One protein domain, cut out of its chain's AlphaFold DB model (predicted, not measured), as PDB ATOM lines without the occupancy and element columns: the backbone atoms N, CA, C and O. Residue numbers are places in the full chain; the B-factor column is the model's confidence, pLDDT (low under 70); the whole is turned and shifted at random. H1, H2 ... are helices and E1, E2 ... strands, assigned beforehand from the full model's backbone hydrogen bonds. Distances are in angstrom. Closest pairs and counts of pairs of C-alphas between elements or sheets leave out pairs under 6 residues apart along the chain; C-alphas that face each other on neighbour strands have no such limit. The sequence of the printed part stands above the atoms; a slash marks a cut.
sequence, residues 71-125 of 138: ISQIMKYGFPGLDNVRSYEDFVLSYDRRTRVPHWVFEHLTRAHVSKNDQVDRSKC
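What this domain is: This is residues 71 to 125 of the 138 residues of a protein of Operophtera brumata (winter moth) (UniProt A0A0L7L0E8). A small antiparallel sheet of three strands, E1, E2 and E3, stands as a wall with no named helix covering either face, and the short helix H1 only grazes it at the end where E1 and E3 end and E2 begins. From that same end the printed part runs out past E3 to a second short helix, H2, away from the sheet, and residues 114 to 125 form a tail that stands free. The 55 printed residues hold two named helices and three named strands in the order H1, E1, E2, E3, H2; the sheet's order is E1, E2, E3, and the class is mixed, helices and strands, with under half of the residues in named elements. The whole is loose, with a radius of gyration of the C-alphas of 13.5 A, and flat, spanning 38 by 27 by 12 A.

Where its parts are: H1 is residues 71 to 74, 5.0 A from first to last C-alpha, and begins at C-alpha 71 at (251.233, 320.596, 318.404). E1 is residues 85 to 87, 6.9 A long. E2 is residues 91 to 96, 16.4 A long, and begins at C-alpha 91 at (246.206, 316.085, 314.824). E3 is residues 101 to 107, 16.8 A long. H2 is residues 111 to 114, 5.6 A long, and ends at C-alpha 114 at (250.981, 304.497, 311.424).

How they stand to each other: E1, E2 and E3 form a meander, each strand the antiparallel neighbour of the one before, with E1 and E3 as edge strands. E1 and E2 are a hairpin at 152 degrees between directions; N 86 and O 93 are within hydrogen-bond range at 2.8 A. E2 and E3 are a hairpin at 163 degrees, with N 94 and O 104 at 3.0 A and N 103 and O 94 at 2.8 A. H1 is on the sheet but only grazes it, with its residues 71 to 74. Its closest C-alphas to E3 are those of Ile 74 and Glu 107, 5.6 A apart, and to E2 those of Ile 74 and Phe 91, 7.0 A apart. H2 is not on the sheet and is apart from H1, E1 and E2. Both helices are too short for an O i to N i+4 pair; the one O i to N i+3 pair is within range in H1 and not in H2.

The domain as a whole: The two C-alphas farthest apart are those of Arg 98 and Asp 118, 38.6 A. Without residues 114 to 125 the body spans 36 by 18 by 12 A. The printed part has no cut. The link from H1 to E1 is short, with 10 residues, and the other links are tight. The mean pLDDT of the printed part is 95.0, and no printed residue is under 70.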
ATOM      1  N   ILE A  71     251.621 319.466 319.254       89.56
ATOM      2  CA  ILE A  71     251.233 320.596 318.404       89.56
ATOM      3  C   ILE A  71     252.461 321.213 317.726       89.56
ATOM      4  O   ILE A  71     252.441 321.425 316.519       89.56
ATOM      5  N   SER A  72     253.551 321.438 318.463       90.88
ATOM      6  CA  SER A  72     254.789 322.019 317.924       90.88
ATOM      7  C   SER A  72     255.464 321.115 316.888       90.88
ATOM      8  O   SER A  72     256.117 321.606 315.970       90.88
ATOM      9  N   GLN A  73     255.289 319.793 316.994       91.88
ATOM     10  CA  GLN A  73     255.746 318.859 315.960       91.88
ATOM     11  C   GLN A  73     254.844 318.887 314.723       91.88
ATOM     12  O   GLN A  73     255.348 318.904 313.603       91.88
ATOM     13  N   ILE A  74     253.523 318.880 314.930       94.94
ATOM     14  CA  ILE A  74     252.528 318.890 313.851       94.94
ATOM     15  C   ILE A  74     252.639 320.180 313.040       94.94
ATOM     16  O   ILE A  74     252.736 320.149 311.817       94.94
ATOM     17  N   MET A  75     252.729 321.311 313.729       95.88
ATOM     18  CA  MET A  75     252.743 322.648 313.142       95.88
ATOM     19  C   MET A  75     254.165 323.186 312.937       95.88
ATOM     20  O   MET A  75     254.365 324.399 312.882       95.88
ATOM     21  N   LYS A  76     255.166 322.301 312.799       95.38
ATOM     22  CA  LYS A  76     256.584 322.664 312.600       95.38
ATOM     23  C   LYS A  76     256.790 323.661 311.453       95.38
ATOM     24  O   LYS A  76     257.700 324.482 311.508       95.38
ATOM     25  N   TYR A  77     255.958 323.577 310.417       95.38
ATOM     26  CA  TYR A  77     256.029 324.419 309.219       95.38
ATOM     27  C   TYR A  77     255.041 325.597 309.233       95.38
ATOM     28  O   TYR A  77     254.860 326.258 308.213       95.38
ATOM     29  N   GLY A  78     254.431 325.888 310.384       95.00
ATOM     30  CA  GLY A  78     253.461 326.965 310.548       95.00
ATOM     31  C   GLY A  78     252.024 326.555 310.226       95.00
ATOM     32  O   GLY A  78     251.745 325.432 309.810       95.00
ATOM     33  N   PHE A  79     251.098 327.485 310.460       96.12
ATOM     34  CA  PHE A  79     249.659 327.279 310.305       96.12
ATOM     35  C   PHE A  79     249.171 327.718 308.917       96.12
ATOM     36  O   PHE A  79     249.479 328.842 308.516       96.12
ATOM     37  N   PRO A  80     248.351 326.909 308.211       96.25
ATOM     38  CA  PRO A  80     247.690 327.343 306.974       96.25
ATOM     39  C   PRO A  80     246.747 328.544 307.173       96.25
ATOM     40  O   PRO A  80     246.562 329.356 306.272       96.25
ATOM     41  N   GLY A  81     246.154 328.660 308.364       95.00
ATOM     42  CA  GLY A  81     245.303 329.764 308.808       95.00
ATOM     43  C   GLY A  81     245.048 329.659 310.314       95.00
ATOM     44  O   GLY A  81     245.433 328.670 310.926       95.00
ATOM     45  N   LEU A  82     244.418 330.664 310.926       95.19
ATOM     46  CA  LEU A  82     244.261 330.735 312.391       95.19
ATOM     47  C   LEU A  82     242.799 330.761 312.870       95.19
ATOM     48  O   LEU A  82     242.550 330.966 314.056       95.19
ATOM     49  N   ASP A  83     241.823 330.550 311.983       94.12
ATOM     50  CA  ASP A  83     240.413 330.568 312.382       94.12
ATOM     51  C   ASP A  83     240.013 329.274 313.109       94.12
ATOM     52  O   ASP A  83     240.273 328.176 312.619       94.12
ATOM     53  N   ASN A  84     239.381 329.409 314.282       93.62
ATOM     54  CA  ASN A  84     238.870 328.315 315.124       93.62
ATOM     55  C   ASN A  84     239.794 327.076 315.171       93.62
ATOM     56  O   ASN A  84     239.356 325.954 314.902       93.62
ATOM     57  N   VAL A  85     241.077 327.287 315.478       95.62
ATOM     58  CA  VAL A  85     242.078 326.215 315.564       95.62
ATOM     59  C   VAL A  85     241.904 325.417 316.853       95.62
ATOM     60  O   VAL A  85     241.767 325.982 317.939       95.62
ATOM     61  N   ARG A  86     241.936 324.091 316.729       93.56
ATOM     62  CA  ARG A  86     241.791 323.121 317.813       93.56
ATOM     63  C   ARG A  86     242.891 322.076 317.726       93.56
ATOM     64  O   ARG A  86     243.206 321.574 316.647       93.56
ATOM     65  N   SER A  87     243.463 321.746 318.875       92.44
ATOM     66  CA  SER A  87     244.460 320.691 319.025       92.44
ATOM     67  C   SER A  87     243.822 319.444 319.620       92.44
ATOM     68  O   SER A  87     243.219 319.522 320.692       92.44
ATOM     69  N   TYR A  88     244.007 318.310 318.955       93.31
ATOM     70  CA  TYR A  88     243.690 316.986 319.480       93.31
ATOM     71  C   TYR A  88     244.990 316.239 319.800       93.31
ATOM     72  O   TYR A  88     246.086 316.789 319.663       93.31
ATOM     73  N   GLU A  89     244.875 314.989 320.246       91.06
ATOM     74  CA  GLU A  89     246.026 314.195 320.684       91.06
ATOM     75  C   GLU A  89     247.071 313.978 319.584       91.06
ATOM     76  O   GLU A  89     248.257 314.067 319.880       91.06
ATOM     77  N   ASP A  90     246.654 313.727 318.332       92.75
ATOM     78  CA  ASP A  90     247.581 313.401 317.231       92.75
ATOM     79  C   ASP A  90     247.424 314.260 315.964       92.75
ATOM     80  O   ASP A  90     248.203 314.120 315.020       92.75
ATOM     81  N   PHE A  91     246.469 315.192 315.955       95.88
ATOM     82  CA  PHE A  91     246.206 316.085 314.824       95.88
ATOM     83  C   PHE A  91     245.734 317.472 315.281       95.88
ATOM     84  O   PHE A  91     245.252 317.661 316.400       95.88
ATOM     85  N   VAL A  92     245.863 318.454 314.391       96.81
ATOM     86  CA  VAL A  92     245.363 319.823 314.574       96.81
ATOM     87  C   VAL A  92     244.338 320.116 313.484       96.81
ATOM     88  O   VAL A  92     244.516 319.718 312.336       96.81
ATOM     89  N   LEU A  93     243.259 320.812 313.829       96.44
ATOM     90  CA  LEU A  93     242.157 321.115 312.919       96.44
ATOM     91  C   LEU A  93     241.752 322.583 313.037       96.44
ATOM     92  O   LEU A  93     241.730 323.140 314.131       96.44
ATOM     93  N   SER A  94     241.380 323.200 311.919       97.31
ATOM     94  CA  SER A  94     240.702 324.500 311.879       97.31
ATOM     95  C   SER A  94     239.266 324.301 311.416       97.31
ATOM     96  O   SER A  94     239.042 323.704 310.364       97.31
ATOM     97  N   TYR A  95     238.292 324.762 312.204       97.88
ATOM     98  CA  TYR A  95     236.872 324.473 311.976       97.88
ATOM     99  C   TYR A  95     236.102 325.648 311.355       97.88
ATOM    100  O   TYR A  95     236.024 326.725 311.950       97.88
ATOM    101  N   ASP A  96     235.449 325.432 310.209       97.44
ATOM    102  CA  ASP A  96     234.559 326.424 309.599       97.44
ATOM    103  C   ASP A  96     233.146 326.308 310.188       97.44
ATOM    104  O   ASP A  96     232.343 325.443 309.825       97.44
ATOM    105  N   ARG A  97     232.791 327.251 311.064       96.44
ATOM    106  CA  ARG A  97     231.460 327.314 311.689       96.44
ATOM    107  C   ARG A  97     230.322 327.573 310.695       96.44
ATOM    108  O   ARG A  97     229.171 327.243 310.987       96.44
ATOM    109  N   ARG A  98     230.607 328.162 309.529       96.19
ATOM    110  CA  ARG A  98     229.610 328.459 308.487       96.19
ATOM    111  C   ARG A  98     229.306 327.228 307.644       96.19
ATOM    112  O   ARG A  98     228.147 327.013 307.302       96.19
ATOM    113  N   THR A  99     230.309 326.431 307.289       96.81
ATOM    114  CA  THR A  99     230.106 325.226 306.459       96.81
ATOM    115  C   THR A  99     229.966 323.943 307.272       96.81
ATOM    116  O   THR A  99     229.511 322.950 306.717       96.81
ATOM    117  N   ARG A 100     230.236 323.994 308.586       96.75
ATOM    118  CA  ARG A 100     230.165 322.859 309.525       96.75
ATOM    119  C   ARG A 100     231.117 321.725 309.134       96.75
ATOM    120  O   ARG A 100     230.833 320.547 309.316       96.75
ATOM    121  N   VAL A 101     232.252 322.107 308.557       96.94
ATOM    122  CA  VAL A 101     233.347 321.223 308.151       96.94
ATOM    123  C   VAL A 101     234.676 321.911 308.463       96.94
ATOM    124  O   VAL A 101     234.708 323.129 308.651       96.94
ATOM    125  N   PRO A 102     235.794 321.182 308.555       97.44
ATOM    126  CA  PRO A 102     237.088 321.824 308.720       97.44
ATOM    127  C   PRO A 102     237.495 322.641 307.490       97.44
ATOM    128  O   PRO A 102     237.277 322.227 306.352       97.44
ATOM    129  N   HIS A 103     238.165 323.769 307.725       97.44
ATOM    130  CA  HIS A 103     238.952 324.451 306.700       97.44
ATOM    131  C   HIS A 103     240.146 323.594 306.282       97.44
ATOM    132  O   HIS A 103     240.437 323.456 305.096       97.44
ATOM    133  N   TRP A 104     240.847 323.041 307.271       98.00
ATOM    134  CA  TRP A 104     242.004 322.180 307.079       98.00
ATOM    135  C   TRP A 104     242.228 321.303 308.313       98.00
ATOM    136  O   TRP A 104     241.787 321.622 309.422       98.00
ATOM    137  N   VAL A 105     242.945 320.205 308.094       97.88
ATOM    138  CA  VAL A 105     243.477 319.307 309.121       97.88
ATOM    139  C   VAL A 105     244.966 319.137 308.855       97.88
ATOM    140  O   VAL A 105     245.387 319.131 307.698       97.88
ATOM    141  N   PHE A 106     245.762 319.050 309.914       97.75
ATOM    142  CA  PHE A 106     247.206 318.890 309.834       97.75
ATOM    143  C   PHE A 106     247.661 317.761 310.756       97.75
ATOM    144  O   PHE A 106     247.281 317.707 311.927       97.75
ATOM    145  N   GLU A 107     248.501 316.877 310.224       96.38
ATOM    146  CA  GLU A 107     248.995 315.682 310.905       96.38
ATOM    147  C   GLU A 107     250.515 315.573 310.745       96.38
ATOM    148  O   GLU A 107     251.080 315.951 309.717       96.38
ATOM    149  N   HIS A 108     251.186 315.017 311.755       95.25
ATOM    150  CA  HIS A 108     252.602 314.658 311.671       95.25
ATOM    151  C   HIS A 108     252.760 313.152 311.839       95.25
ATOM    152  O   HIS A 108     252.661 312.620 312.948       95.25
ATOM    153  N   LEU A 109     253.021 312.477 310.721       94.81
ATOM    154  CA  LEU A 109     253.119 311.027 310.656       94.81
ATOM    155  C   LEU A 109     254.553 310.559 310.893       94.81
ATOM    156  O   LEU A 109     255.509 311.069 310.312       94.81
ATOM    157  N   THR A 110     254.687 309.517 311.705       93.69
ATOM    158  CA  THR A 110     255.928 308.756 311.862       93.69
ATOM    159  C   THR A 110     255.638 307.286 311.603       93.69
ATOM    160  O   THR A 110     254.499 306.836 311.740       93.69
ATOM    161  N   ARG A 111     256.671 306.500 311.276       94.75
ATOM    162  CA  ARG A 111     256.516 305.050 311.081       94.75
ATOM    163  C   ARG A 111     255.868 304.371 312.293       94.75
ATOM    164  O   ARG A 111     255.070 303.460 312.111       94.75
ATOM    165  N   ALA A 112     256.191 304.820 313.506       90.50
ATOM    166  CA  ALA A 112     255.630 304.271 314.735       90.50
ATOM    167  C   ALA A 112     254.119 304.538 314.860       90.50
ATOM    168  O   ALA A 112     253.385 303.630 315.225       90.50
ATOM    169  N   HIS A 113     253.648 305.740 314.506       87.81
ATOM    170  CA  HIS A 113     252.239 306.127 314.683       87.81
ATOM    171  C   HIS A 113     251.293 305.475 313.669       87.81
ATOM    172  O   HIS A 113     250.127 305.250 313.970       87.81
ATOM    173  N   VAL A 114     251.789 305.145 312.474       94.06
ATOM    174  CA  VAL A 114     250.981 304.497 311.424       94.06
ATOM    175  C   VAL A 114     251.084 302.970 311.438       94.06
ATOM    176  O   VAL A 114     250.385 302.293 310.683       94.06
ATOM    177  N   SER A 115     251.982 302.411 312.252       95.19
ATOM    178  CA  SER A 115     252.128 300.960 312.372       95.19
ATOM    179  C   SER A 115     250.891 300.361 313.037       95.19
ATOM    180  O   SER A 115     250.343 300.930 313.979       95.19
ATOM    181  N   LYS A 116     250.454 299.191 312.555       95.06
ATOM    182  CA  LYS A 116     249.310 298.483 313.137       95.06
ATOM    183  C   LYS A 116     249.589 298.198 314.615       95.06
ATOM    184  O   LYS A 116     250.601 297.584 314.942       95.06
ATOM    185  N   ASN A 117     248.677 298.632 315.476       93.44
ATOM    186  CA  ASN A 117     248.722 298.377 316.906       93.44
ATOM    187  C   ASN A 117     247.551 297.463 317.279       93.44
ATOM    188  O   ASN A 117     246.398 297.842 317.094       93.44
ATOM    189  N   ASP A 118     247.843 296.280 317.819       95.25
ATOM    190  CA  ASP A 118     246.819 295.300 318.209       95.25
ATOM    191  C   ASP A 118     245.941 295.780 319.380       95.25
ATOM    192  O   ASP A 118     244.868 295.232 319.622       95.25
ATOM    193  N   GLN A 119     246.364 296.830 320.089       94.44
ATOM    194  CA  GLN A 119     245.583 297.472 321.150       94.44
ATOM    195  C   GLN A 119     244.551 298.479 320.616       94.44
ATOM    196  O   GLN A 119     243.661 298.889 321.363       94.44
ATOM    197  N   VAL A 120     244.652 298.892 319.347       93.81
ATOM    198  CA  VAL A 120     243.782 299.907 318.741       93.81
ATOM    199  C   VAL A 120     242.804 299.236 317.784       93.81
ATOM    200  O   VAL A 120     243.191 298.660 316.771       93.81
ATOM    201  N   ASP A 121     241.514 299.345 318.091       95.69
ATOM    202  CA  ASP A 121     240.435 298.730 317.320       95.69
ATOM    203  C   ASP A 121     239.443 299.789 316.827       95.69
ATOM    204  O   ASP A 121     238.682 300.365 317.605       95.69
ATOM    205  N   ARG A 122     239.430 300.020 315.507       95.06
ATOM    206  CA  ARG A 122     238.560 301.009 314.852       95.06
ATOM    207  C   ARG A 122     237.079 300.630 314.905       95.06
ATOM    208  O   ARG A 122     236.237 301.502 314.734       95.06
ATOM    209  N   SER A 123     236.743 299.358 315.136       96.81
ATOM    210  CA  SER A 123     235.341 298.939 315.264       96.81
ATOM    211  C   SER A 123     234.661 299.515 316.512       96.81
ATOM    212  O   SER A 123     233.438 299.574 316.563       96.81
ATOM    213  N   LYS A 124     235.450 299.988 317.489       96.44
ATOM    214  CA  LYS A 124     234.976 300.650 318.714       96.44
ATOM    215  C   LYS A 124     234.823 302.168 318.568       96.44
ATOM    216  O   LYS A 124     234.506 302.842 319.545       96.44
ATOM    217  N   CYS A 125     235.105 302.725 317.390       96.31
ATOM    218  CA  CYS A 125     234.991 304.155 317.131       96.31
ATOM    219  C   CYS A 125     233.610 304.486 316.553       96.31
ATOM    220  O   CYS A 125     233.244 303.983 315.493       96.31
TER     221      CYS A 125